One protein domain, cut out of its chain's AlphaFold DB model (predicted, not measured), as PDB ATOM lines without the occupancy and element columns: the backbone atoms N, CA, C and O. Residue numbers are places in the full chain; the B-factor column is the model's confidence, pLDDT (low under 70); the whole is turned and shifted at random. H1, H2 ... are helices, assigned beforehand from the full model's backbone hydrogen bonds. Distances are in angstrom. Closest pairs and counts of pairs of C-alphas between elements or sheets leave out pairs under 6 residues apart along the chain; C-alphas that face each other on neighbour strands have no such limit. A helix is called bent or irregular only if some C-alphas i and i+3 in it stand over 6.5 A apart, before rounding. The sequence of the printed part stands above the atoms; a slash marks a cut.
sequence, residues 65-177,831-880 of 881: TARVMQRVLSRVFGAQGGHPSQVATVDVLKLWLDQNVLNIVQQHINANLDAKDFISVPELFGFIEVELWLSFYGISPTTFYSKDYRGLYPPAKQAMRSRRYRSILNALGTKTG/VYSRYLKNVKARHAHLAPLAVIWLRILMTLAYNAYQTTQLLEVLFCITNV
ATOM      1  N   THR A  65      26.643 -51.413   6.805       93.62
ATOM      2  CA  THR A  65      27.605 -51.598   5.710       93.62
ATOM      3  C   THR A  65      27.131 -52.681   4.749       93.62
ATOM      4  O   THR A  65      27.133 -52.451   3.547       93.62
ATOM      5  N   ALA A  66      26.648 -53.829   5.237       91.00
ATOM      6  CA  ALA A  66      26.147 -54.890   4.361       91.00
ATOM      7  C   ALA A  66      25.002 -54.408   3.448       91.00
ATOM      8  O   ALA A  66      25.041 -54.628   2.237       91.00
ATOM      9  N   ARG A  67      24.011 -53.700   4.007       93.75
ATOM     10  CA  ARG A  67      22.860 -53.179   3.249       93.75
ATOM     11  C   ARG A  67      23.259 -52.052   2.288       93.75
ATOM     12  O   ARG A  67      22.815 -52.047   1.141       93.75
ATOM     13  N   VAL A  68      24.119 -51.124   2.715       94.81
ATOM     14  CA  VAL A  68      24.650 -50.055   1.850       94.81
ATOM     15  C   VAL A  68      25.434 -50.653   0.683       94.81
ATOM     16  O   VAL A  68      25.249 -50.251  -0.460       94.81
ATOM     17  N   MET A  69      26.258 -51.665   0.933       91.75
ATOM     18  CA  MET A  69      27.083 -52.287  -0.105       91.75
ATOM     19  C   MET A  69      26.257 -53.096  -1.090       91.75
ATOM     20  O   MET A  69      26.505 -53.020  -2.288       91.75
ATOM     21  N   GLN A  70      25.216 -53.788  -0.625       90.88
ATOM     22  CA  GLN A  70      24.246 -54.423  -1.516       90.88
ATOM     23  C   GLN A  70      23.626 -53.401  -2.481       90.88
ATOM     24  O   GLN A  70      23.523 -53.665  -3.679       90.88
ATOM     25  N   ARG A  71      23.254 -52.217  -1.983       92.81
ATOM     26  CA  ARG A  71      22.701 -51.124  -2.797       92.81
ATOM     27  C   ARG A  71      23.721 -50.540  -3.775       92.81
ATOM     28  O   ARG A  71      23.357 -50.264  -4.914       92.81
ATOM     29  N   VAL A  72      24.973 -50.364  -3.351       93.06
ATOM     30  CA  VAL A  72      26.074 -49.909  -4.219       93.06
ATOM     31  C   VAL A  72      26.297 -50.908  -5.353       93.06
ATOM     32  O   VAL A  72      26.227 -50.531  -6.518       93.06
ATOM     33  N   LEU A  73      26.466 -52.195  -5.035       90.69
ATOM     34  CA  LEU A  73      26.690 -53.248  -6.029       90.69
ATOM     35  C   LEU A  73      25.513 -53.390  -7.000       90.69
ATOM     36  O   LEU A  73      25.731 -53.518  -8.200       90.69
ATOM     37  N   SER A  74      24.277 -53.309  -6.500       91.00
ATOM     38  CA  SER A  74      23.074 -53.388  -7.342       91.00
ATOM     39  C   SER A  74      22.969 -52.213  -8.315       91.00
ATOM     40  O   SER A  74      22.496 -52.389  -9.432       91.00
ATOM     41  N   ARG A  75      23.417 -51.014  -7.924       90.81
ATOM     42  CA  ARG A  75      23.417 -49.842  -8.814       90.81
ATOM     43  C   ARG A  75      24.575 -49.848  -9.814       90.81
ATOM     44  O   ARG A  75      24.402 -49.337 -10.911       90.81
ATOM     45  N   VAL A  76      25.721 -50.433  -9.459       89.56
ATOM     46  CA  VAL A  76      26.883 -50.542 -10.361       89.56
ATOM     47  C   VAL A  76      26.704 -51.671 -11.384       89.56
ATOM     48  O   VAL A  76      26.957 -51.465 -12.566       89.56
ATOM     49  N   PHE A  77      26.245 -52.852 -10.956       88.06
ATOM     50  CA  PHE A  77      26.184 -54.060 -11.797       88.06
ATOM     51  C   PHE A  77      24.762 -54.492 -12.192       88.06
ATOM     52  O   PHE A  77      24.589 -55.474 -12.916       88.06
ATOM     53  N   GLY A  78      23.726 -53.800 -11.717       83.12
ATOM     54  CA  GLY A  78      22.338 -54.218 -11.912       83.12
ATOM     55  C   GLY A  78      21.993 -55.505 -11.151       83.12
ATOM     56  O   GLY A  78      22.625 -55.867 -10.158       83.12
ATOM     57  N   ALA A  79      20.979 -56.228 -11.633       69.56
ATOM     58  CA  ALA A  79      20.466 -57.444 -10.993       69.56
ATOM     59  C   ALA A  79      21.430 -58.649 -11.031       69.56
ATOM     60  O   ALA A  79      21.153 -59.663 -10.397       69.56
ATOM     61  N   GLN A  80      22.542 -58.567 -11.772       59.91
ATOM     62  CA  GLN A  80      23.419 -59.716 -12.020       59.91
ATOM     63  C   GLN A  80      24.388 -60.046 -10.875       59.91
ATOM     64  O   GLN A  80      25.018 -61.094 -10.924       59.91
ATOM     65  N   GLY A  81      24.454 -59.221  -9.823       63.09
ATOM     66  CA  GLY A  81      25.292 -59.471  -8.648       63.09
ATOM     67  C   GLY A  81      26.790 -59.377  -8.963       63.09
ATOM     68  O   GLY A  81      27.375 -60.285  -9.537       63.09
ATOM     69  N   GLY A  82      27.431 -58.277  -8.564       73.81
ATOM     70  CA  GLY A  82      28.883 -58.112  -8.697       73.81
ATOM     71  C   GLY A  82      29.626 -58.271  -7.375       73.81
ATOM     72  O   GLY A  82      29.037 -58.180  -6.295       73.81
ATOM     73  N   HIS A  83      30.936 -58.494  -7.458       80.06
ATOM     74  CA  HIS A  83      31.805 -58.602  -6.287       80.06
ATOM     75  C   HIS A  83      32.424 -57.232  -5.934       80.06
ATOM     76  O   HIS A  83      32.821 -56.506  -6.846       80.06
ATOM     77  N   PRO A  84      32.594 -56.871  -4.642       81.75
ATOM     78  CA  PRO A  84      33.221 -55.605  -4.231       81.75
ATOM     79  C   PRO A  84      34.563 -55.290  -4.907       81.75
ATOM     80  O   PRO A  84      34.827 -54.138  -5.228       81.75
ATOM     81  N   SER A  85      35.386 -56.308  -5.183       79.94
ATOM     82  CA  SER A  85      36.695 -56.143  -5.842       79.94
ATOM     83  C   SER A  85      36.624 -55.692  -7.303       79.94
ATOM     84  O   SER A  85      37.652 -55.357  -7.882       79.94
ATOM     85  N   GLN A  86      35.448 -55.768  -7.924       84.12
ATOM     86  CA  GLN A  86      35.237 -55.401  -9.323       84.12
ATOM     87  C   GLN A  86      34.793 -53.943  -9.472       84.12
ATOM     88  O   GLN A  86      34.733 -53.446 -10.591       84.12
ATOM     89  N   VAL A  87      34.458 -53.261  -8.372       88.00
ATOM     90  CA  VAL A  87      33.996 -51.871  -8.398       88.00
ATOM     91  C   VAL A  87      35.208 -50.945  -8.502       88.00
ATOM     92  O   VAL A  87      35.989 -50.843  -7.556       88.00
ATOM     93  N   ALA A  88      35.367 -50.244  -9.626       88.81
ATOM     94  CA  ALA A  88      36.423 -49.249  -9.761       88.81
ATOM     95  C   ALA A  88      36.022 -47.924  -9.090       88.81
ATOM     96  O   ALA A  88      34.845 -47.566  -9.020       88.81
ATOM     97  N   THR A  89      37.003 -47.123  -8.659       88.00
ATOM     98  CA  THR A  89      36.758 -45.795  -8.058       88.00
ATOM     99  C   THR A  89      35.927 -44.883  -8.967       88.00
ATOM    100  O   THR A  89      35.101 -44.110  -8.488       88.00
ATOM    101  N   VAL A  90      36.106 -44.990 -10.288       87.81
ATOM    102  CA  VAL A  90      35.320 -44.225 -11.267       87.81
ATOM    103  C   VAL A  90      33.841 -44.624 -11.270       87.81
ATOM    104  O   VAL A  90      32.987 -43.757 -11.451       87.81
ATOM    105  N   ASP A  91      33.519 -45.896 -11.022       90.81
ATOM    106  CA  ASP A  91      32.135 -46.374 -10.942       90.81
ATOM    107  C   ASP A  91      31.462 -45.832  -9.681       90.81
ATOM    108  O   ASP A  91      30.326 -45.363  -9.731       90.81
ATOM    109  N   VAL A  92      32.200 -45.792  -8.567       93.19
ATOM    110  CA  VAL A  92      31.742 -45.169  -7.318       93.19
ATOM    111  C   VAL A  92      31.519 -43.666  -7.501       93.19
ATOM    112  O   VAL A  92      30.503 -43.135  -7.059       93.19
ATOM    113  N   LEU A  93      32.430 -42.963  -8.177       91.44
ATOM    114  CA  LEU A  93      32.261 -41.536  -8.466       91.44
ATOM    115  C   LEU A  93      31.027 -41.274  -9.333       91.44
ATOM    116  O   LEU A  93      30.253 -40.383  -9.004       91.44
ATOM    117  N   LYS A  94      30.813 -42.054 -10.397       90.50
ATOM    118  CA  LYS A  94      29.626 -41.935 -11.261       90.50
ATOM    119  C   LYS A  94      28.328 -42.251 -10.523       90.50
ATOM    120  O   LYS A  94      27.326 -41.596 -10.776       90.50
ATOM    121  N   LEU A  95      28.351 -43.227  -9.615       93.88
ATOM    122  CA  LEU A  95      27.207 -43.574  -8.771       93.88
ATOM    123  C   LEU A  95      26.758 -42.383  -7.916       93.88
ATOM    124  O   LEU A  95      25.567 -42.106  -7.820       93.88
ATOM    125  N   TRP A  96      27.708 -41.711  -7.264       95.94
ATOM    126  CA  TRP A  96      27.403 -40.622  -6.337       95.94
ATOM    127  C   TRP A  96      27.223 -39.273  -7.023       95.94
ATOM    128  O   TRP A  96      26.411 -38.475  -6.568       95.94
ATOM    129  N   LEU A  97      27.931 -39.009  -8.121       94.12
ATOM    130  CA  LEU A  97      27.676 -37.867  -9.002       94.12
ATOM    131  C   LEU A  97      26.427 -38.145  -9.854       94.12
ATOM    132  O   LEU A  97      26.493 -38.249 -11.076       94.12
ATOM    133  N   ASP A  98      25.297 -38.295  -9.163       92.88
ATOM    134  CA  ASP A  98      24.019 -38.727  -9.714       92.88
ATOM    135  C   ASP A  98      23.540 -37.827 -10.855       92.88
ATOM    136  O   ASP A  98      23.593 -36.594 -10.791       92.88
ATOM    137  N   GLN A  99      23.024 -38.473 -11.899       92.25
ATOM    138  CA  GLN A  99      22.631 -37.814 -13.135       92.25
ATOM    139  C   GLN A  99      21.542 -36.756 -12.912       92.25
ATOM    140  O   GLN A  99      21.573 -35.718 -13.571       92.25
ATOM    141  N   ASN A 100      20.597 -36.971 -11.989       92.31
ATOM    142  CA  ASN A 100      19.543 -35.992 -11.722       92.31
ATOM    143  C   ASN A 100      20.119 -34.744 -11.056       92.31
ATOM    144  O   ASN A 100      19.789 -33.631 -11.465       92.31
ATOM    145  N   VAL A 101      21.022 -34.914 -10.084       93.94
ATOM    146  CA  VAL A 101      21.705 -33.778  -9.450       93.94
ATOM    147  C   VAL A 101      22.532 -33.011 -10.484       93.94
ATOM    148  O   VAL A 101      22.419 -31.788 -10.573       93.94
ATOM    149  N   LEU A 102      23.313 -33.711 -11.312       94.81
ATOM    150  CA  LEU A 102      24.132 -33.084 -12.353       94.81
ATOM    151  C   LEU A 102      23.292 -32.358 -13.409       94.81
ATOM    152  O   LEU A 102      23.680 -31.273 -13.835       94.81
ATOM    153  N   ASN A 103      22.133 -32.897 -13.793       94.88
ATOM    154  CA  ASN A 103      21.214 -32.235 -14.721       94.88
ATOM    155  C   ASN A 103      20.680 -30.915 -14.143       94.88
ATOM    156  O   ASN A 103      20.606 -29.925 -14.866       94.88
ATOM    157  N   ILE A 104      20.352 -30.867 -12.846       94.81
ATOM    158  CA  ILE A 104      19.898 -29.630 -12.185       94.81
ATOM    159  C   ILE A 104      21.028 -28.590 -12.166       94.81
ATOM    160  O   ILE A 104      20.809 -27.426 -12.505       94.81
ATOM    161  N   VAL A 105      22.251 -29.013 -11.831       94.38
ATOM    162  CA  VAL A 105      23.442 -28.144 -11.851       94.38
ATOM    163  C   VAL A 105      23.708 -27.622 -13.268       94.38
ATOM    164  O   VAL A 105      23.945 -26.431 -13.457       94.38
ATOM    165  N   GLN A 106      23.625 -28.491 -14.277       95.12
ATOM    166  CA  GLN A 106      23.801 -28.132 -15.684       95.12
ATOM    167  C   GLN A 106      22.745 -27.121 -16.146       95.12
ATOM    168  O   GLN A 106      23.091 -26.147 -16.809       95.12
ATOM    169  N   GLN A 107      21.474 -27.325 -15.790       93.31
ATOM    170  CA  GLN A 107      20.387 -26.398 -16.113       93.31
ATOM    171  C   GLN A 107      20.623 -25.023 -15.486       93.31
ATOM    172  O   GLN A 107      20.484 -24.016 -16.176       93.31
ATOM    173  N   HIS A 108      21.046 -24.976 -14.218       92.81
ATOM    174  CA  HIS A 108      21.416 -23.726 -13.547       92.81
ATOM    175  C   HIS A 108      22.572 -23.019 -14.263       92.81
ATOM    176  O   HIS A 108      22.489 -21.825 -14.537       92.81
ATOM    177  N   ILE A 109      23.637 -23.743 -14.617       93.94
ATOM    178  CA  ILE A 109      24.780 -23.168 -15.341       93.94
ATOM    179  C   ILE A 109      24.344 -22.633 -16.710       93.94
ATOM    180  O   ILE A 109      24.634 -21.486 -17.034       93.94
ATOM    181  N   ASN A 110      23.624 -23.433 -17.501       94.38
ATOM    182  CA  ASN A 110      23.206 -23.057 -18.854       94.38
ATOM    183  C   ASN A 110      22.207 -21.896 -18.861       94.38
ATOM    184  O   ASN A 110      22.252 -21.078 -19.772       94.38
ATOM    185  N   ALA A 111      21.369 -21.755 -17.831       90.25
ATOM    186  CA  ALA A 111      20.502 -20.587 -17.678       90.25
ATOM    187  C   ALA A 111      21.282 -19.267 -17.498       90.25
ATOM    188  O   ALA A 111      20.716 -18.195 -17.687       90.25
ATOM    189  N   ASN A 112      22.570 -19.346 -17.147       90.62
ATOM    190  CA  ASN A 112      23.461 -18.211 -16.906       90.62
ATOM    191  C   ASN A 112      24.630 -18.145 -17.914       90.62
ATOM    192  O   ASN A 112      25.617 -17.447 -17.675       90.62
ATOM    193  N   LEU A 113      24.535 -18.873 -19.033       91.44
ATOM    194  CA  LEU A 113      25.489 -18.841 -20.144       91.44
ATOM    195  C   LEU A 113      24.789 -18.443 -21.447       91.44
ATOM    196  O   LEU A 113      23.591 -18.657 -21.621       91.44
ATOM    197  N   ASP A 114      25.559 -17.920 -22.403       88.94
ATOM    198  CA  ASP A 114      25.078 -17.751 -23.773       88.94
ATOM    199  C   ASP A 114      24.730 -19.124 -24.378       88.94
ATOM    200  O   ASP A 114      25.452 -20.101 -24.173       88.94
ATOM    201  N   ALA A 115      23.681 -19.196 -25.207       86.00
ATOM    202  CA  ALA A 115      23.234 -20.447 -25.841       86.00
ATOM    203  C   ALA A 115      24.338 -21.187 -26.623       86.00
ATOM    204  O   ALA A 115      24.384 -22.415 -26.648       86.00
ATOM    205  N   LYS A 116      25.264 -20.437 -27.230       88.62
ATOM    206  CA  LYS A 116      26.438 -20.968 -27.952       88.62
ATOM    207  C   LYS A 116      27.485 -21.621 -27.036       88.62
ATOM    208  O   LYS A 116      28.350 -22.340 -27.522       88.62
ATOM    209  N   ASP A 117      27.421 -21.339 -25.738       91.81
ATOM    210  CA  ASP A 117      28.388 -21.733 -24.717       91.81
ATOM    211  C   ASP A 117      27.802 -22.759 -23.732       91.81
ATOM    212  O   ASP A 117      28.426 -23.037 -22.707       91.81
ATOM    213  N   PHE A 118      26.633 -23.343 -24.004       95.19
ATOM    214  CA  PHE A 118      26.037 -24.351 -23.124       95.19
ATOM    215  C   PHE A 118      26.989 -25.517 -22.845       95.19
ATOM    216  O   PHE A 118      27.724 -25.978 -23.718       95.19
ATOM    217  N   ILE A 119      26.985 -25.982 -21.598       95.81
ATOM    218  CA  ILE A 119      27.749 -27.147 -21.156       95.81
ATOM    219  C   ILE A 119      26.913 -28.422 -21.266       95.81
ATOM    220  O   ILE A 119      25.680 -28.401 -21.160       95.81
ATOM    221  N   SER A 120      27.610 -29.546 -21.414       94.75
ATOM    222  CA  SER A 120      27.062 -30.900 -21.276       94.75
ATOM    223  C   SER A 120      27.442 -31.513 -19.920       94.75
ATOM    224  O   SER A 120      28.374 -31.046 -19.266       94.75
ATOM    225  N   VAL A 121      26.768 -32.587 -19.496       92.06
ATOM    226  CA  VAL A 121      27.139 -33.309 -18.262       92.06
ATOM    227  C   VAL A 121      28.566 -33.889 -18.307       92.06
ATOM    228  O   VAL A 121      29.288 -33.724 -17.325       92.06
ATOM    229  N   PRO A 122      29.052 -34.485 -19.416       91.31
ATOM    230  CA  PRO A 122      30.466 -34.853 -19.543       91.31
ATOM    231  C   PRO A 122      31.433 -33.680 -19.335       91.31
ATOM    232  O   PRO A 122      32.472 -33.839 -18.700       91.31
ATOM    233  N   GLU A 123      31.088 -32.483 -19.817       93.94
ATOM    234  CA  GLU A 123      31.903 -31.286 -19.575       93.94
ATOM    235  C   GLU A 123      31.864 -30.852 -18.097       93.94
ATOM    236  O   GLU A 123      32.886 -30.431 -17.551       93.94
ATOM    237  N   LEU A 124      30.722 -31.021 -17.420       93.50
ATOM    238  CA  LEU A 124      30.591 -30.790 -15.976       93.50
ATOM    239  C   LEU A 124      31.471 -31.744 -15.152       93.50
ATOM    240  O   LEU A 124      32.069 -31.308 -14.169       93.50
ATOM    241  N   PHE A 125      31.631 -33.006 -15.565       91.44
ATOM    242  CA  PHE A 125      32.611 -33.908 -14.943       91.44
ATOM    243  C   PHE A 125      34.035 -33.352 -15.044       91.44
ATOM    244  O   PHE A 125      34.752 -33.363 -14.048       91.44
ATOM    245  N   GLY A 126      34.420 -32.798 -16.198       92.00
ATOM    246  CA  GLY A 126      35.718 -32.136 -16.362       92.00
ATOM    247  C   GLY A 126      35.884 -30.905 -15.460       92.00
ATOM    248  O   GLY A 126      36.973 -30.646 -14.954       92.00
ATOM    249  N   PHE A 127      34.806 -30.157 -15.198       94.69
ATOM    250  CA  PHE A 127      34.826 -29.062 -14.220       94.69
ATOM    251  C   PHE A 127      35.063 -29.580 -12.791       94.69
ATOM    252  O   PHE A 127      35.928 -29.057 -12.085       94.69
ATOM    253  N   ILE A 128      34.343 -30.631 -12.384       93.25
ATOM    254  CA  ILE A 128      34.501 -31.271 -11.067       93.25
ATOM    255  C   ILE A 128      35.913 -31.847 -10.915       93.25
ATOM    256  O   ILE A 128      36.525 -31.691  -9.862       93.25
ATOM    257  N   GLU A 129      36.464 -32.452 -11.969       92.31
ATOM    258  CA  GLU A 129      37.838 -32.957 -11.986       92.31
ATOM    259  C   GLU A 129      38.849 -31.847 -11.658       92.31
ATOM    260  O   GLU A 129      39.738 -32.041 -10.830       92.31
ATOM    261  N   VAL A 130      38.687 -30.654 -12.238       94.38
ATOM    262  CA  VAL A 130      39.544 -29.504 -11.909       94.38
ATOM    263  C   VAL A 130      39.399 -29.094 -10.442       94.38
ATOM    264  O   VAL A 130      40.417 -28.868  -9.790       94.38
ATOM    265  N   GLU A 131      38.184 -29.012  -9.893       94.12
ATOM    266  CA  GLU A 131      37.979 -28.685  -8.469       94.12
ATOM    267  C   GLU A 131      38.626 -29.727  -7.537       94.12
ATOM    268  O   GLU A 131      39.221 -29.365  -6.514       94.12
ATOM    269  N   LEU A 132      38.599 -31.011  -7.909       91.88
ATOM    270  CA  LEU A 132      39.301 -32.073  -7.185       91.88
ATOM    271  C   LEU A 132      40.824 -31.904  -7.265       91.88
ATOM    272  O   LEU A 132      41.487 -31.981  -6.230       91.88
ATOM    273  N   TRP A 133      41.387 -31.591  -8.437       93.62
ATOM    274  CA  TRP A 133      42.822 -31.304  -8.577       93.62
ATOM    275  C   TRP A 133      43.255 -30.090  -7.754       93.62
ATOM    276  O   TRP A 133      44.277 -30.131  -7.067       93.62
ATOM    277  N   LEU A 134      42.471 -29.014  -7.780       93.50
ATOM    278  CA  LEU A 134      42.730 -27.818  -6.979       93.50
ATOM    279  C   LEU A 134      42.692 -28.114  -5.480       93.50
ATOM    280  O   LEU A 134      43.508 -27.572  -4.732       93.50
ATOM    281  N   SER A 135      41.771 -28.981  -5.057       91.69
ATOM    282  CA  SER A 135      41.658 -29.441  -3.673       91.69
ATOM    283  C   SER A 135      42.840 -30.320  -3.270       91.69
ATOM    284  O   SER A 135      43.406 -30.113  -2.201       91.69
ATOM    285  N   PHE A 136      43.257 -31.242  -4.141       90.75
ATOM    286  CA  PHE A 136      44.412 -32.117  -3.930       90.75
ATOM    287  C   PHE A 136      45.713 -31.323  -3.778       90.75
ATOM    288  O   PHE A 136      46.464 -31.533  -2.829       90.75
ATOM    289  N   TYR A 137      45.965 -30.369  -4.677       91.38
ATOM    290  CA  TYR A 137      47.149 -29.511  -4.592       91.38
ATOM    291  C   TYR A 137      47.026 -28.425  -3.512       91.38
ATOM    292  O   TYR A 137      48.030 -27.834  -3.119       91.38
ATOM    293  N   GLY A 138      45.813 -28.127  -3.040       90.25
ATOM    294  CA  GLY A 138      45.559 -27.077  -2.056       90.25
ATOM    295  C   GLY A 138      45.884 -25.673  -2.573       90.25
ATOM    296  O   GLY A 138      46.379 -24.836  -1.815       90.25
ATOM    297  N   ILE A 139      45.630 -25.397  -3.856       91.50
ATOM    298  CA  ILE A 139      46.014 -24.143  -4.530       91.50
ATOM    299  C   ILE A 139      44.820 -23.404  -5.138       91.50
ATOM    300  O   ILE A 139      43.689 -23.890  -5.153       91.50
ATOM    301  N   SER A 140      45.081 -22.189  -5.628       91.69
ATOM    302  CA  SER A 140      44.082 -21.388  -6.333       91.69
ATOM    303  C   SER A 140      44.006 -21.742  -7.822       91.69
ATOM    304  O   SER A 140      45.029 -22.118  -8.407       91.69
ATOM    305  N   PRO A 141      42.853 -21.520  -8.484       91.44
ATOM    306  CA  PRO A 141      42.753 -21.641  -9.938       91.44
ATOM    307  C   PRO A 141      43.788 -20.786 -10.686       91.44
ATOM    308  O   PRO A 141      44.308 -21.193 -11.721       91.44
ATOM    309  N   THR A 142      44.120 -19.601 -10.168       91.12
ATOM    310  CA  THR A 142      45.130 -18.714 -10.766       91.12
ATOM    311  C   THR A 142      46.520 -19.346 -10.743       91.12
ATOM    312  O   THR A 142      47.226 -19.303 -11.747       91.12
ATOM    313  N   THR A 143      46.890 -19.978  -9.628       92.00
ATOM    314  CA  THR A 143      48.160 -20.703  -9.487       92.00
ATOM    315  C   THR A 143      48.192 -21.933 -10.395       92.00
ATOM    316  O   THR A 143      49.170 -22.135 -11.108       92.00
ATOM    317  N   PHE A 144      47.105 -22.708 -10.418       93.19
ATOM    318  CA  PHE A 144      46.981 -23.936 -11.206       93.19
ATOM    319  C   PHE A 144      47.137 -23.700 -12.712       93.19
ATOM    320  O   PHE A 144      47.823 -24.460 -13.389       93.19
ATOM    321  N   TYR A 145      46.563 -22.613 -13.240       93.19
ATOM    322  CA  TYR A 145      46.646 -22.265 -14.663       93.19
ATOM    323  C   TYR A 145      47.822 -21.343 -15.030       93.19
ATOM    324  O   TYR A 145      47.928 -20.936 -16.192       93.19
ATOM    325  N   SER A 146      48.702 -20.990 -14.084       91.75
ATOM    326  CA  SER A 146      49.848 -20.123 -14.379       91.75
ATOM    327  C   SER A 146      50.841 -20.809 -15.319       91.75
ATOM    328  O   SER A 146      51.133 -22.002 -15.196       91.75
ATOM    329  N   LYS A 147      51.416 -20.032 -16.242       88.50
ATOM    330  CA  LYS A 147      52.496 -20.512 -17.115       88.50
ATOM    331  C   LYS A 147      53.744 -20.887 -16.310       88.50
ATOM    332  O   LYS A 147      54.412 -21.846 -16.688       88.50
ATOM    333  N   ASP A 148      53.988 -20.202 -15.194       90.50
ATOM    334  CA  ASP A 148      55.185 -20.368 -14.359       90.50
ATOM    335  C   ASP A 148      55.192 -21.705 -13.605       90.50
ATOM    336  O   ASP A 148      56.246 -22.279 -13.349       90.50
ATOM    337  N   TYR A 149      54.010 -22.255 -13.310       89.12
ATOM    338  CA  TYR A 149      53.848 -23.508 -12.559       89.12
ATOM    339  C   TYR A 149      53.410 -24.688 -13.430       89.12
ATOM    340  O   TYR A 149      53.003 -25.740 -12.939       89.12
ATOM    341  N   ARG A 150      53.519 -24.542 -14.750       81.31
ATOM    342  CA  ARG A 150      53.026 -25.507 -15.738       81.31
ATOM    343  C   ARG A 150      53.666 -26.901 -15.634       81.31
ATOM    344  O   ARG A 150      53.056 -27.867 -16.082       81.31
ATOM    345  N   GLY A 151      54.883 -26.998 -15.094       84.62
ATOM    346  CA  GLY A 151      55.553 -28.274 -14.813       84.62
ATOM    347  C   GLY A 151      55.101 -28.942 -13.508       84.62
ATOM    348  O   GLY A 151      55.220 -30.154 -13.385       84.62
ATOM    349  N   LEU A 152      54.556 -28.169 -12.563       88.62
ATOM    350  CA  LEU A 152      54.124 -28.654 -11.247       88.62
ATOM    351  C   LEU A 152      52.671 -29.143 -11.245       88.62
ATOM    352  O   LEU A 152      52.325 -30.009 -10.448       88.62
ATOM    353  N   TYR A 153      51.839 -28.633 -12.162       90.81
ATOM    354  CA  TYR A 153      50.425 -29.012 -12.287       90.81
ATOM    355  C   TYR A 153      50.094 -29.537 -13.696       90.81
ATOM    356  O   TYR A 153      49.404 -28.862 -14.467       90.81
ATOM    357  N   PRO A 154      50.568 -30.741 -14.071       86.81
ATOM    358  CA  PRO A 154      50.308 -31.324 -15.390       86.81
ATOM    359  C   PRO A 154      48.822 -31.371 -15.806       86.81
ATOM    360  O   PRO A 154      48.544 -31.041 -16.968       86.81
ATOM    361  N   PRO A 155      47.857 -31.674 -14.902       90.44
ATOM    362  CA  PRO A 155      46.435 -31.720 -15.260       90.44
ATOM    363  C   PRO A 155      45.873 -30.403 -15.813       90.44
ATOM    364  O   PRO A 155      44.941 -30.425 -16.614       90.44
ATOM    365  N   ALA A 156      46.473 -29.248 -15.493       86.88
ATOM    366  CA  ALA A 156      46.004 -27.937 -15.953       86.88
ATOM    367  C   ALA A 156      46.012 -27.768 -17.485       86.88
ATOM    368  O   ALA A 156      45.334 -26.886 -18.018       86.88
ATOM    369  N   LYS A 157      46.783 -28.589 -18.215       81.81
ATOM    370  CA  LYS A 157      46.785 -28.604 -19.689       81.81
ATOM    371  C   LYS A 157      45.716 -29.513 -20.293       81.81
ATOM    372  O   LYS A 157      45.351 -29.292 -21.444       81.81
ATOM    373  N   GLN A 158      45.301 -30.545 -19.563       84.19
ATOM    374  CA  GLN A 158      44.545 -31.677 -20.100       84.19
ATOM    375  C   GLN A 158      43.078 -31.669 -19.654       84.19
ATOM    376  O   GLN A 158      42.224 -32.003 -20.463       84.19
ATOM    377  N   ALA A 159      42.781 -31.232 -18.424       85.81
ATOM    378  CA  ALA A 159      41.438 -31.323 -17.847       85.81
ATOM    379  C   ALA A 159      40.445 -30.305 -18.445       85.81
ATOM    380  O   ALA A 159      39.463 -30.673 -19.080       85.81
ATOM    381  N   MET A 160      40.694 -28.998 -18.280       93.50
ATOM    382  CA  MET A 160      39.825 -27.944 -18.821       93.50
ATOM    383  C   MET A 160      40.604 -26.648 -19.054       93.50
ATOM    384  O   MET A 160      41.528 -26.311 -18.320       93.50
ATOM    385  N   ARG A 161      40.233 -25.867 -20.076       92.62
ATOM    386  CA  ARG A 161      40.858 -24.556 -20.321       92.62
ATOM    387  C   ARG A 161      40.430 -23.540 -19.257       92.62
ATOM    388  O   ARG A 161      39.242 -23.389 -18.991       92.62
ATOM    389  N   SER A 162      41.379 -22.734 -18.769       92.38
ATOM    390  CA  SER A 162      41.150 -21.713 -17.726       92.38
ATOM    391  C   SER A 162      39.947 -20.793 -17.984       92.38
ATOM    392  O   SER A 162      39.139 -20.564 -17.085       92.38
ATOM    393  N   ARG A 163      39.784 -20.293 -19.221       92.25
ATOM    394  CA  ARG A 163      38.648 -19.427 -19.591       92.25
ATOM    395  C   ARG A 163      37.306 -20.144 -19.426       92.25
ATOM    396  O   ARG A 163      36.371 -19.542 -18.915       92.25
ATOM    397  N   ARG A 164      37.239 -21.419 -19.823       94.31
ATOM    398  CA  ARG A 164      36.023 -22.235 -19.749       94.31
ATOM    399  C   ARG A 164      35.669 -22.579 -18.304       94.31
ATOM    400  O   ARG A 164      34.540 -22.356 -17.880       94.31
ATOM    401  N   TYR A 165      36.663 -22.989 -17.523       94.56
ATOM    402  CA  TYR A 165      36.510 -23.211 -16.088       94.56
ATOM    403  C   TYR A 165      35.952 -21.968 -15.371       94.56
ATOM    404  O   TYR A 165      34.966 -22.055 -14.645       94.56
ATOM    405  N   ARG A 166      36.530 -20.784 -15.632       92.62
ATOM    406  CA  ARG A 166      36.059 -19.521 -15.038       92.62
ATOM    407  C   ARG A 166      34.647 -19.146 -15.487       92.62
ATOM    408  O   ARG A 166      33.893 -18.644 -14.665       92.62
ATOM    409  N   SER A 167      34.273 -19.395 -16.748       94.25
ATOM    410  CA  SER A 167      32.898 -19.136 -17.201       94.25
ATOM    411  C   SER A 167      31.874 -20.004 -16.470       94.25
ATOM    412  O   SER A 167      30.844 -19.486 -16.057       94.25
ATOM    413  N   ILE A 168      32.185 -21.284 -16.233       95.00
ATOM    414  CA  ILE A 168      31.309 -22.199 -15.485       95.00
ATOM    415  C   ILE A 168      31.206 -21.765 -14.019       95.00
ATOM    416  O   ILE A 168      30.108 -21.650 -13.482       95.00
ATOM    417  N   LEU A 169      32.343 -21.461 -13.386       93.31
ATOM    418  CA  LEU A 169      32.386 -21.016 -11.992       93.31
ATOM    419  C   LEU A 169      31.606 -19.711 -11.770       93.31
ATOM    420  O   LEU A 169      30.907 -19.571 -10.768       93.31
ATOM    421  N   ASN A 170      31.699 -18.770 -12.713       91.94
ATOM    422  CA  ASN A 170      30.926 -17.532 -12.668       91.94
ATOM    423  C   ASN A 170      29.427 -17.803 -12.840       91.94
ATOM    424  O   ASN A 170      28.644 -17.288 -12.053       91.94
ATOM    425  N   ALA A 171      29.035 -18.650 -13.799       92.31
ATOM    426  CA  ALA A 171      27.636 -19.028 -14.013       92.31
ATOM    427  C   ALA A 171      27.012 -19.707 -12.776       92.31
ATOM    428  O   ALA A 171      25.873 -19.416 -12.424       92.31
ATOM    429  N   LEU A 172      27.773 -20.535 -12.049       91.56
ATOM    430  CA  LEU A 172      27.349 -21.095 -10.755       91.56
ATOM    431  C   LEU A 172      27.088 -20.019  -9.689       91.56
ATOM    432  O   LEU A 172      26.260 -20.212  -8.800       91.56
ATOM    433  N   GLY A 173      27.806 -18.898  -9.747       89.06
ATOM    434  CA  GLY A 173      27.662 -17.781  -8.815       89.06
ATOM    435  C   GLY A 173      26.484 -16.854  -9.108       89.06
ATOM    436  O   GLY A 173      26.159 -16.030  -8.252       89.06
ATOM    437  N   THR A 174      25.856 -16.983 -10.279       86.38
ATOM    438  CA  THR A 174      24.786 -16.099 -10.754       86.38
ATOM    439  C   THR A 174      23.411 -16.684 -10.430       86.38
ATOM    440  O   THR A 174      23.175 -17.880 -10.602       86.38
ATOM    441  N   LYS A 175      22.495 -15.843  -9.929       77.06
ATOM    442  CA  LYS A 175      21.119 -16.239  -9.593       77.06
ATOM    443  C   LYS A 175      20.303 -16.415 -10.877       77.06
ATOM    444  O   LYS A 175      20.252 -15.502 -11.698       77.06
ATOM    445  N   THR A 176      19.637 -17.560 -11.021       70.12
ATOM    446  CA  THR A 176      18.792 -17.849 -12.192       70.12
ATOM    447  C   THR A 176      17.571 -16.926 -12.212       70.12
ATOM    448  O   THR A 176      16.923 -16.741 -11.185       70.12
ATOM    449  N   GLY A 177      17.240 -16.360 -13.379       59.41
ATOM    450  CA  GLY A 177      16.062 -15.501 -13.536       59.41
ATOM    451  C   GLY A 177      16.271 -14.040 -13.131       59.41
ATOM    452  O   GLY A 177      15.310 -13.383 -12.744       59.41
ATOM    453  N   VAL A 831      33.537 -34.662  11.594       88.69
ATOM    454  CA  VAL A 831      34.414 -35.399  10.669       88.69
ATOM    455  C   VAL A 831      34.130 -34.999   9.223       88.69
ATOM    456  O   VAL A 831      35.053 -34.605   8.506       88.69
ATOM    457  N   TYR A 832      32.863 -35.029   8.809       92.50
ATOM    458  CA  TYR A 832      32.434 -34.603   7.474       92.50
ATOM    459  C   TYR A 832      32.840 -33.149   7.173       92.50
ATOM    460  O   TYR A 832      33.465 -32.854   6.151       92.50
ATOM    461  N   SER A 833      32.556 -32.234   8.099       88.00
ATOM    462  CA  SER A 833      32.885 -30.817   7.971       88.00
ATOM    463  C   SER A 833      34.393 -30.590   7.892       88.00
ATOM    464  O   SER A 833      34.857 -29.794   7.073       88.00
ATOM    465  N   ARG A 834      35.183 -31.299   8.710       87.88
ATOM    466  CA  ARG A 834      36.650 -31.244   8.674       87.88
ATOM    467  C   ARG A 834      37.186 -31.716   7.328       87.88
ATOM    468  O   ARG A 834      38.065 -31.056   6.779       87.88
ATOM    469  N   TYR A 835      36.629 -32.792   6.772       88.81
ATOM    470  CA  TYR A 835      37.018 -33.285   5.453       88.81
ATOM    471  C   TYR A 835      36.787 -32.217   4.383       88.81
ATOM    472  O   TYR A 835      37.723 -31.835   3.689       88.81
ATOM    473  N   LEU A 836      35.588 -31.633   4.321       87.50
ATOM    474  CA  LEU A 836      35.272 -30.587   3.340       87.50
ATOM    475  C   LEU A 836      35.993 -29.252   3.588       87.50
ATOM    476  O   LEU A 836      36.131 -28.437   2.679       87.50
ATOM    477  N   LYS A 837      36.464 -28.993   4.812       83.44
ATOM    478  CA  LYS A 837      37.318 -27.833   5.119       83.44
ATOM    479  C   LYS A 837      38.754 -28.025   4.635       83.44
ATOM    480  O   LYS A 837      39.379 -27.026   4.273       83.44
ATOM    481  N   ASN A 838      39.245 -29.262   4.641       82.69
ATOM    482  CA  ASN A 838      40.613 -29.612   4.263       82.69
ATOM    483  C   ASN A 838      40.740 -29.939   2.770       82.69
ATOM    484  O   ASN A 838      41.719 -29.547   2.144       82.69
ATOM    485  N   VAL A 839      39.737 -30.596   2.186       83.31
ATOM    486  CA  VAL A 839      39.668 -30.938   0.761       83.31
ATOM    487  C   VAL A 839      38.862 -29.864   0.037       83.31
ATOM    488  O   VAL A 839      37.674 -30.029  -0.238       83.31
ATOM    489  N   LYS A 840      39.504 -28.719  -0.214       83.06
ATOM    490  CA  LYS A 840      38.896 -27.597  -0.941       83.06
ATOM    491  C   LYS A 840      39.909 -26.833  -1.785       83.06
ATOM    492  O   LYS A 840      41.053 -26.624  -1.376       83.06
ATOM    493  N   ALA A 841      39.446 -26.309  -2.912       85.31
ATOM    494  CA  ALA A 841      40.184 -25.343  -3.710       85.31
ATOM    495  C   ALA A 841      40.325 -23.988  -2.981       85.31
ATOM    496  O   ALA A 841      39.430 -23.548  -2.248       85.31
ATOM    497  N   ARG A 842      41.448 -23.284  -3.195       85.50
ATOM    498  CA  ARG A 842      41.678 -21.940  -2.626       85.50
ATOM    499  C   ARG A 842      41.155 -20.857  -3.559       85.50
ATOM    500  O   ARG A 842      41.894 -20.298  -4.367       85.50
ATOM    501  N   HIS A 843      39.881 -20.529  -3.427       84.19
ATOM    502  CA  HIS A 843      39.291 -19.427  -4.175       84.19
ATOM    503  C   HIS A 843      39.454 -18.096  -3.424       84.19
ATOM    504  O   HIS A 843      39.159 -18.023  -2.235       84.19
ATOM    505  N   ALA A 844      39.928 -17.047  -4.108       69.81
ATOM    506  CA  ALA A 844      40.153 -15.730  -3.496       69.81
ATOM    507  C   ALA A 844      38.836 -14.981  -3.218       69.81
ATOM    508  O   ALA A 844      38.661 -14.411  -2.145       69.81
ATOM    509  N   HIS A 845      37.892 -15.033  -4.165       75.44
ATOM    510  CA  HIS A 845      36.562 -14.435  -4.053       75.44
ATOM    511  C   HIS A 845      35.546 -15.315  -4.790       75.44
ATOM    512  O   HIS A 845      35.630 -15.461  -6.007       75.44
ATOM    513  N   LEU A 846      34.600 -15.907  -4.057       82.44
ATOM    514  CA  LEU A 846      33.460 -16.636  -4.620       82.44
ATOM    515  C   LEU A 846      32.157 -15.992  -4.169       82.44
ATOM    516  O   LEU A 846      32.009 -15.631  -2.998       82.44
ATOM    517  N   ALA A 847      31.196 -15.909  -5.088       85.44
ATOM    518  CA  ALA A 847      29.823 -15.584  -4.736       85.44
ATOM    519  C   ALA A 847      29.251 -16.666  -3.794       85.44
ATOM    520  O   ALA A 847      29.551 -17.850  -3.988       85.44
ATOM    521  N   PRO A 848      28.408 -16.309  -2.803       85.69
ATOM    522  CA  PRO A 848      27.788 -17.275  -1.894       85.69
ATOM    523  C   PRO A 848      27.130 -18.466  -2.591       85.69
ATOM    524  O   PRO A 848      27.316 -19.602  -2.162       85.69
ATOM    525  N   LEU A 849      26.424 -18.213  -3.696       87.94
ATOM    526  CA  LEU A 849      25.727 -19.245  -4.455       87.94
ATOM    527  C   LEU A 849      26.697 -20.283  -5.041       87.94
ATOM    528  O   LEU A 849      26.482 -21.482  -4.874       87.94
ATOM    529  N   ALA A 850      27.828 -19.843  -5.606       90.25
ATOM    530  CA  ALA A 850      28.867 -20.744  -6.108       90.25
ATOM    531  C   ALA A 850      29.460 -21.617  -4.990       90.25
ATOM    532  O   ALA A 850      29.692 -22.806  -5.197       90.25
ATOM    533  N   VAL A 851      29.667 -21.060  -3.788       89.75
ATOM    534  CA  VAL A 851      30.164 -21.838  -2.636       89.75
ATOM    535  C   VAL A 851      29.186 -22.948  -2.255       89.75
ATOM    536  O   VAL A 851      29.618 -24.056  -1.945       89.75
ATOM    537  N   ILE A 852      27.881 -22.676  -2.289       90.19
ATOM    538  CA  ILE A 852      26.856 -23.668  -1.944       90.19
ATOM    539  C   ILE A 852      26.752 -24.750  -3.027       90.19
ATOM    540  O   ILE A 852      26.700 -25.934  -2.698       90.19
ATOM    541  N   TRP A 853      26.806 -24.388  -4.310       93.06
ATOM    542  CA  TRP A 853      26.840 -25.372  -5.398       93.06
ATOM    543  C   TRP A 853      28.071 -26.278  -5.329       93.06
ATOM    544  O   TRP A 853      27.945 -27.502  -5.401       93.06
ATOM    545  N   LEU A 854      29.256 -25.704  -5.106       92.94
ATOM    546  CA  LEU A 854      30.473 -26.487  -4.883       92.94
ATOM    547  C   LEU A 854      30.346 -27.372  -3.642       92.94
ATOM    548  O   LEU A 854      30.782 -28.519  -3.663       92.94
ATOM    549  N   ARG A 855      29.700 -26.889  -2.575       91.38
ATOM    550  CA  ARG A 855      29.426 -27.694  -1.380       91.38
ATOM    551  C   ARG A 855      28.574 -28.922  -1.708       91.38
ATOM    552  O   ARG A 855      28.907 -30.000  -1.225       91.38
ATOM    553  N   ILE A 856      27.534 -28.794  -2.535       93.88
ATOM    554  CA  ILE A 856      26.704 -29.925  -2.992       93.88
ATOM    555  C   ILE A 856      27.558 -30.949  -3.754       93.88
ATOM    556  O   ILE A 856      27.580 -32.122  -3.384       93.88
ATOM    557  N   LEU A 857      28.322 -30.504  -4.757       94.50
ATOM    558  CA  LEU A 857      29.169 -31.384  -5.575       94.50
ATOM    559  C   LEU A 857      30.243 -32.098  -4.740       94.50
ATOM    560  O   LEU A 857      30.430 -33.308  -4.855       94.50
ATOM    561  N   MET A 858      30.907 -31.370  -3.840       93.44
ATOM    562  CA  MET A 858      31.937 -31.935  -2.966       93.44
ATOM    563  C   MET A 858      31.366 -32.876  -1.898       93.44
ATOM    564  O   MET A 858      32.065 -33.782  -1.453       93.44
ATOM    565  N   THR A 859      30.094 -32.722  -1.517       95.06
ATOM    566  CA  THR A 859      29.398 -33.680  -0.638       95.06
ATOM    567  C   THR A 859      29.204 -35.028  -1.334       95.06
ATOM    568  O   THR A 859      29.432 -36.074  -0.729       95.06
ATOM    569  N   LEU A 860      28.850 -35.019  -2.624       95.75
ATOM    570  CA  LEU A 860      28.748 -36.242  -3.427       95.75
ATOM    571  C   LEU A 860      30.116 -36.908  -3.608       95.75
ATOM    572  O   LEU A 860      30.247 -38.115  -3.409       95.75
ATOM    573  N   ALA A 861      31.158 -36.120  -3.894       94.00
ATOM    574  CA  ALA A 861      32.529 -36.625  -3.965       94.00
ATOM    575  C   ALA A 861      33.005 -37.216  -2.622       94.00
ATOM    576  O   ALA A 861      33.656 -38.260  -2.601       94.00
ATOM    577  N   TYR A 862      32.638 -36.597  -1.494       95.19
ATOM    578  CA  TYR A 862      32.901 -37.136  -0.157       95.19
ATOM    579  C   TYR A 862      32.241 -38.506   0.050       95.19
ATOM    580  O   TYR A 862      32.899 -39.438   0.508       95.19
ATOM    581  N   ASN A 863      30.971 -38.666  -0.330       97.25
ATOM    582  CA  ASN A 863      30.298 -39.963  -0.223       97.25
ATOM    583  C   ASN A 863      30.908 -41.023  -1.150       97.25
ATOM    584  O   ASN A 863      30.993 -42.193  -0.764       97.25
ATOM    585  N   ALA A 864      31.402 -40.625  -2.327       95.62
ATOM    586  CA  ALA A 864      32.159 -41.515  -3.201       95.62
ATOM    587  C   ALA A 864      33.465 -41.992  -2.551       95.62
ATOM    588  O   ALA A 864      33.769 -43.188  -2.557       95.62
ATOM    589  N   TYR A 865      34.205 -41.077  -1.923       93.69
ATOM    590  CA  TYR A 865      35.400 -41.412  -1.155       93.69
ATOM    591  C   TYR A 865      35.081 -42.384  -0.009       93.69
ATOM    592  O   TYR A 865      35.690 -43.451   0.072       93.69
ATOM    593  N   GLN A 866      34.080 -42.081   0.822       95.38
ATOM    594  CA  GLN A 866      33.691 -42.951   1.940       95.38
ATOM    595  C   GLN A 866      33.243 -44.337   1.467       95.38
ATOM    596  O   GLN A 866      33.628 -45.352   2.040       95.38
ATOM    597  N   THR A 867      32.495 -44.409   0.366       96.06
ATOM    598  CA  THR A 867      32.087 -45.689  -0.234       96.06
ATOM    599  C   THR A 867      33.288 -46.508  -0.705       96.06
ATOM    600  O   THR A 867      33.314 -47.720  -0.506       96.06
ATOM    601  N   THR A 868      34.306 -45.858  -1.274       93.06
ATOM    602  CA  THR A 868      35.556 -46.523  -1.678       93.06
ATOM    603  C   THR A 868      36.283 -47.107  -0.464       93.06
ATOM    604  O   THR A 868      36.696 -48.262  -0.496       93.06
ATOM    605  N   GLN A 869      36.348 -46.364   0.646       91.50
ATOM    606  CA  GLN A 869      36.928 -46.859   1.901       91.50
ATOM    607  C   GLN A 869      36.169 -48.077   2.455       91.50
ATOM    608  O   GLN A 869      36.781 -49.044   2.909       91.50
ATOM    609  N   LEU A 870      34.834 -48.086   2.373       91.69
ATOM    610  CA  LEU A 870      34.026 -49.242   2.783       91.69
ATOM    611  C   LEU A 870      34.303 -50.482   1.916       91.69
ATOM    612  O   LEU A 870      34.403 -51.590   2.450       91.69
ATOM    613  N   LEU A 871      34.464 -50.304   0.602       89.38
ATOM    614  CA  LEU A 871      34.813 -51.384  -0.328       89.38
ATOM    615  C   LEU A 871      36.201 -51.972  -0.026       89.38
ATOM    616  O   LEU A 871      36.345 -53.194   0.008       89.38
ATOM    617  N   GLU A 872      37.197 -51.129   0.263       85.00
ATOM    618  CA  GLU A 872      38.549 -51.559   0.658       85.00
ATOM    619  C   GLU A 872      38.533 -52.383   1.953       85.00
ATOM    620  O   GLU A 872      39.176 -53.436   2.044       85.00
ATOM    621  N   VAL A 873      37.756 -51.947   2.951       81.31
ATOM    622  CA  VAL A 873      37.601 -52.672   4.220       81.31
ATOM    623  C   VAL A 873      36.956 -54.038   3.995       81.31
ATOM    624  O   VAL A 873      37.441 -55.036   4.530       81.31
ATOM    625  N   LEU A 874      35.897 -54.113   3.187       78.19
ATOM    626  CA  LEU A 874      35.234 -55.383   2.873       78.19
ATOM    627  C   LEU A 874      36.148 -56.332   2.119       78.19
ATOM    628  O   LEU A 874      36.219 -57.497   2.495       78.19
ATOM    629  N   PHE A 875      36.879 -55.833   1.123       72.81
ATOM    630  CA  PHE A 875      37.869 -56.617   0.391       72.81
ATOM    631  C   PHE A 875      38.925 -57.215   1.328       72.81
ATOM    632  O   PHE A 875      39.263 -58.392   1.221       72.81
ATOM    633  N   CYS A 876      39.420 -56.428   2.288       69.44
ATOM    634  CA  CYS A 876      40.362 -56.930   3.287       69.44
ATOM    635  C   CYS A 876      39.735 -57.998   4.193       69.44
ATOM    636  O   CYS A 876      40.405 -58.956   4.556       69.44
ATOM    637  N   ILE A 877      38.466 -57.854   4.582       69.19
ATOM    638  CA  ILE A 877      37.792 -58.828   5.455       69.19
ATOM    639  C   ILE A 877      37.501 -60.135   4.708       69.19
ATOM    640  O   ILE A 877      37.634 -61.209   5.292       69.19
ATOM    641  N   THR A 878      37.109 -60.071   3.434       65.50
ATOM    642  CA  THR A 878      36.761 -61.265   2.650       65.50
ATOM    643  C   THR A 878      37.980 -62.068   2.197       65.50
ATOM    644  O   THR A 878      37.853 -63.280   2.040       65.50
ATOM    645  N   ASN A 879      39.149 -61.435   2.045       58.06
ATOM    646  CA  ASN A 879      40.380 -62.085   1.571       58.06
ATOM    647  C   ASN A 879      41.363 -62.525   2.672       58.06
ATOM    648  O   ASN A 879      42.380 -63.128   2.352       58.06
ATOM    649  N   VAL A 880      41.087 -62.268   3.957       50.41
ATOM    650  CA  VAL A 880      41.902 -62.762   5.095       50.41
ATOM    651  C   VAL A 880      41.404 -64.143   5.568       50.41
ATOM    652  O   VAL A 880      41.309 -64.414   6.760       50.41
TER     653      VAL A 880
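Overview. This is residues 65 to 177 and 831 to 880 of the 881 residues of an uncharacterized protein of Phytophthora nicotianae (UniProt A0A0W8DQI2). One long helix, H9, runs along the length of the model. Beside its first half lies a cluster of H3, H4 and H7, each about perpendicular to the other two, with short H5 and H6 near the end of H4 away from H3; H2 packs across residues 860 to 868 of H9 and leads back to H1 near the later part of H9, while H8 packs on residues 858 to 862 of H9. The printed part has 163 residues with nine named helices, H1 to H9 in chain order, and no named strand: the class is all helix. The whole is compact, with a radius of gyration of the C-alphas of 17.6 A and spans of 50 by 37 by 29 A.

Along the chain. Find C-alpha 65 at (27.605, -51.598, 5.710), where H1, residues 65 to 80, begins; it has a kink of 73 degrees near residue 74 and is irregular, with C-alphas 76 and 79 9.4 A apart. Next come H2, residues 89 to 96, and H3, residues 99 to 110, 15.8 A long. From C-alpha 121 at (27.139, -33.309, -18.262), H4 runs 24.5 A to residue 137. H5, residues 141 to 144, and H6, residues 154 to 157, precede H7, residues 162 to 173, 16.6 A long. Past the cut lie H8, residues 831 to 838, and H9, residues 848 to 879, 46.7 A long, ending at C-alpha 879, (40.380, -62.085, 1.571).

Arrangement. Begin at the hub, H9, which touches H2, H7 and H8. H2 touches it at a steep tilt of 53 degrees, opposite ways, closest at the C-alphas of Leu 93 and Ala 864, 5.3 A. Residues 169 to 173 of H7 touch it about perpendicular at 74 degrees, closest at the C-alphas of Gly 173 and Ala 850, 4.2 A. H8 touches it at a steep tilt of 61 degrees, closest at the C-alphas of Leu 836 and Met 858, 7.3 A. H3 touches H7 at the C-alphas of Ile 109 and Ala 171, 5.2 A, and H4 at those of Leu 102 and Val 121, 6.6 A. H4 and H6 only just touch, with 3 pairs of C-alphas within 8 A, the closest those of Trp 133 and Pro 155, 7.6 A. H5 touches no helix but is near H4, H6 and H7. H1 touches H2 at the C-alphas of Val 76 and Asp 91, 6.7 A. The helix packing is mostly crossed, helices meeting at wide angles. Every O i to N i+4 pair is within hydrogen-bond range in H2, H3, H4, H7, H8 and H9, and 10 of 12 are in H1; H5 and H6 are too short for such a pair.

Size, cuts and confidence. The C-alphas of Gly 177 and Val 880, the two farthest apart, are 57.0 A apart. Residues 178 to 830 are not printed, and C-alphas 177 and 831 are 36.3 A apart across the cut. Of the links printed whole, none is long. Mean pLDDT of the printed part is 88.5; residues 79 to 81, 177, 844 and 876 to 880 are under 70.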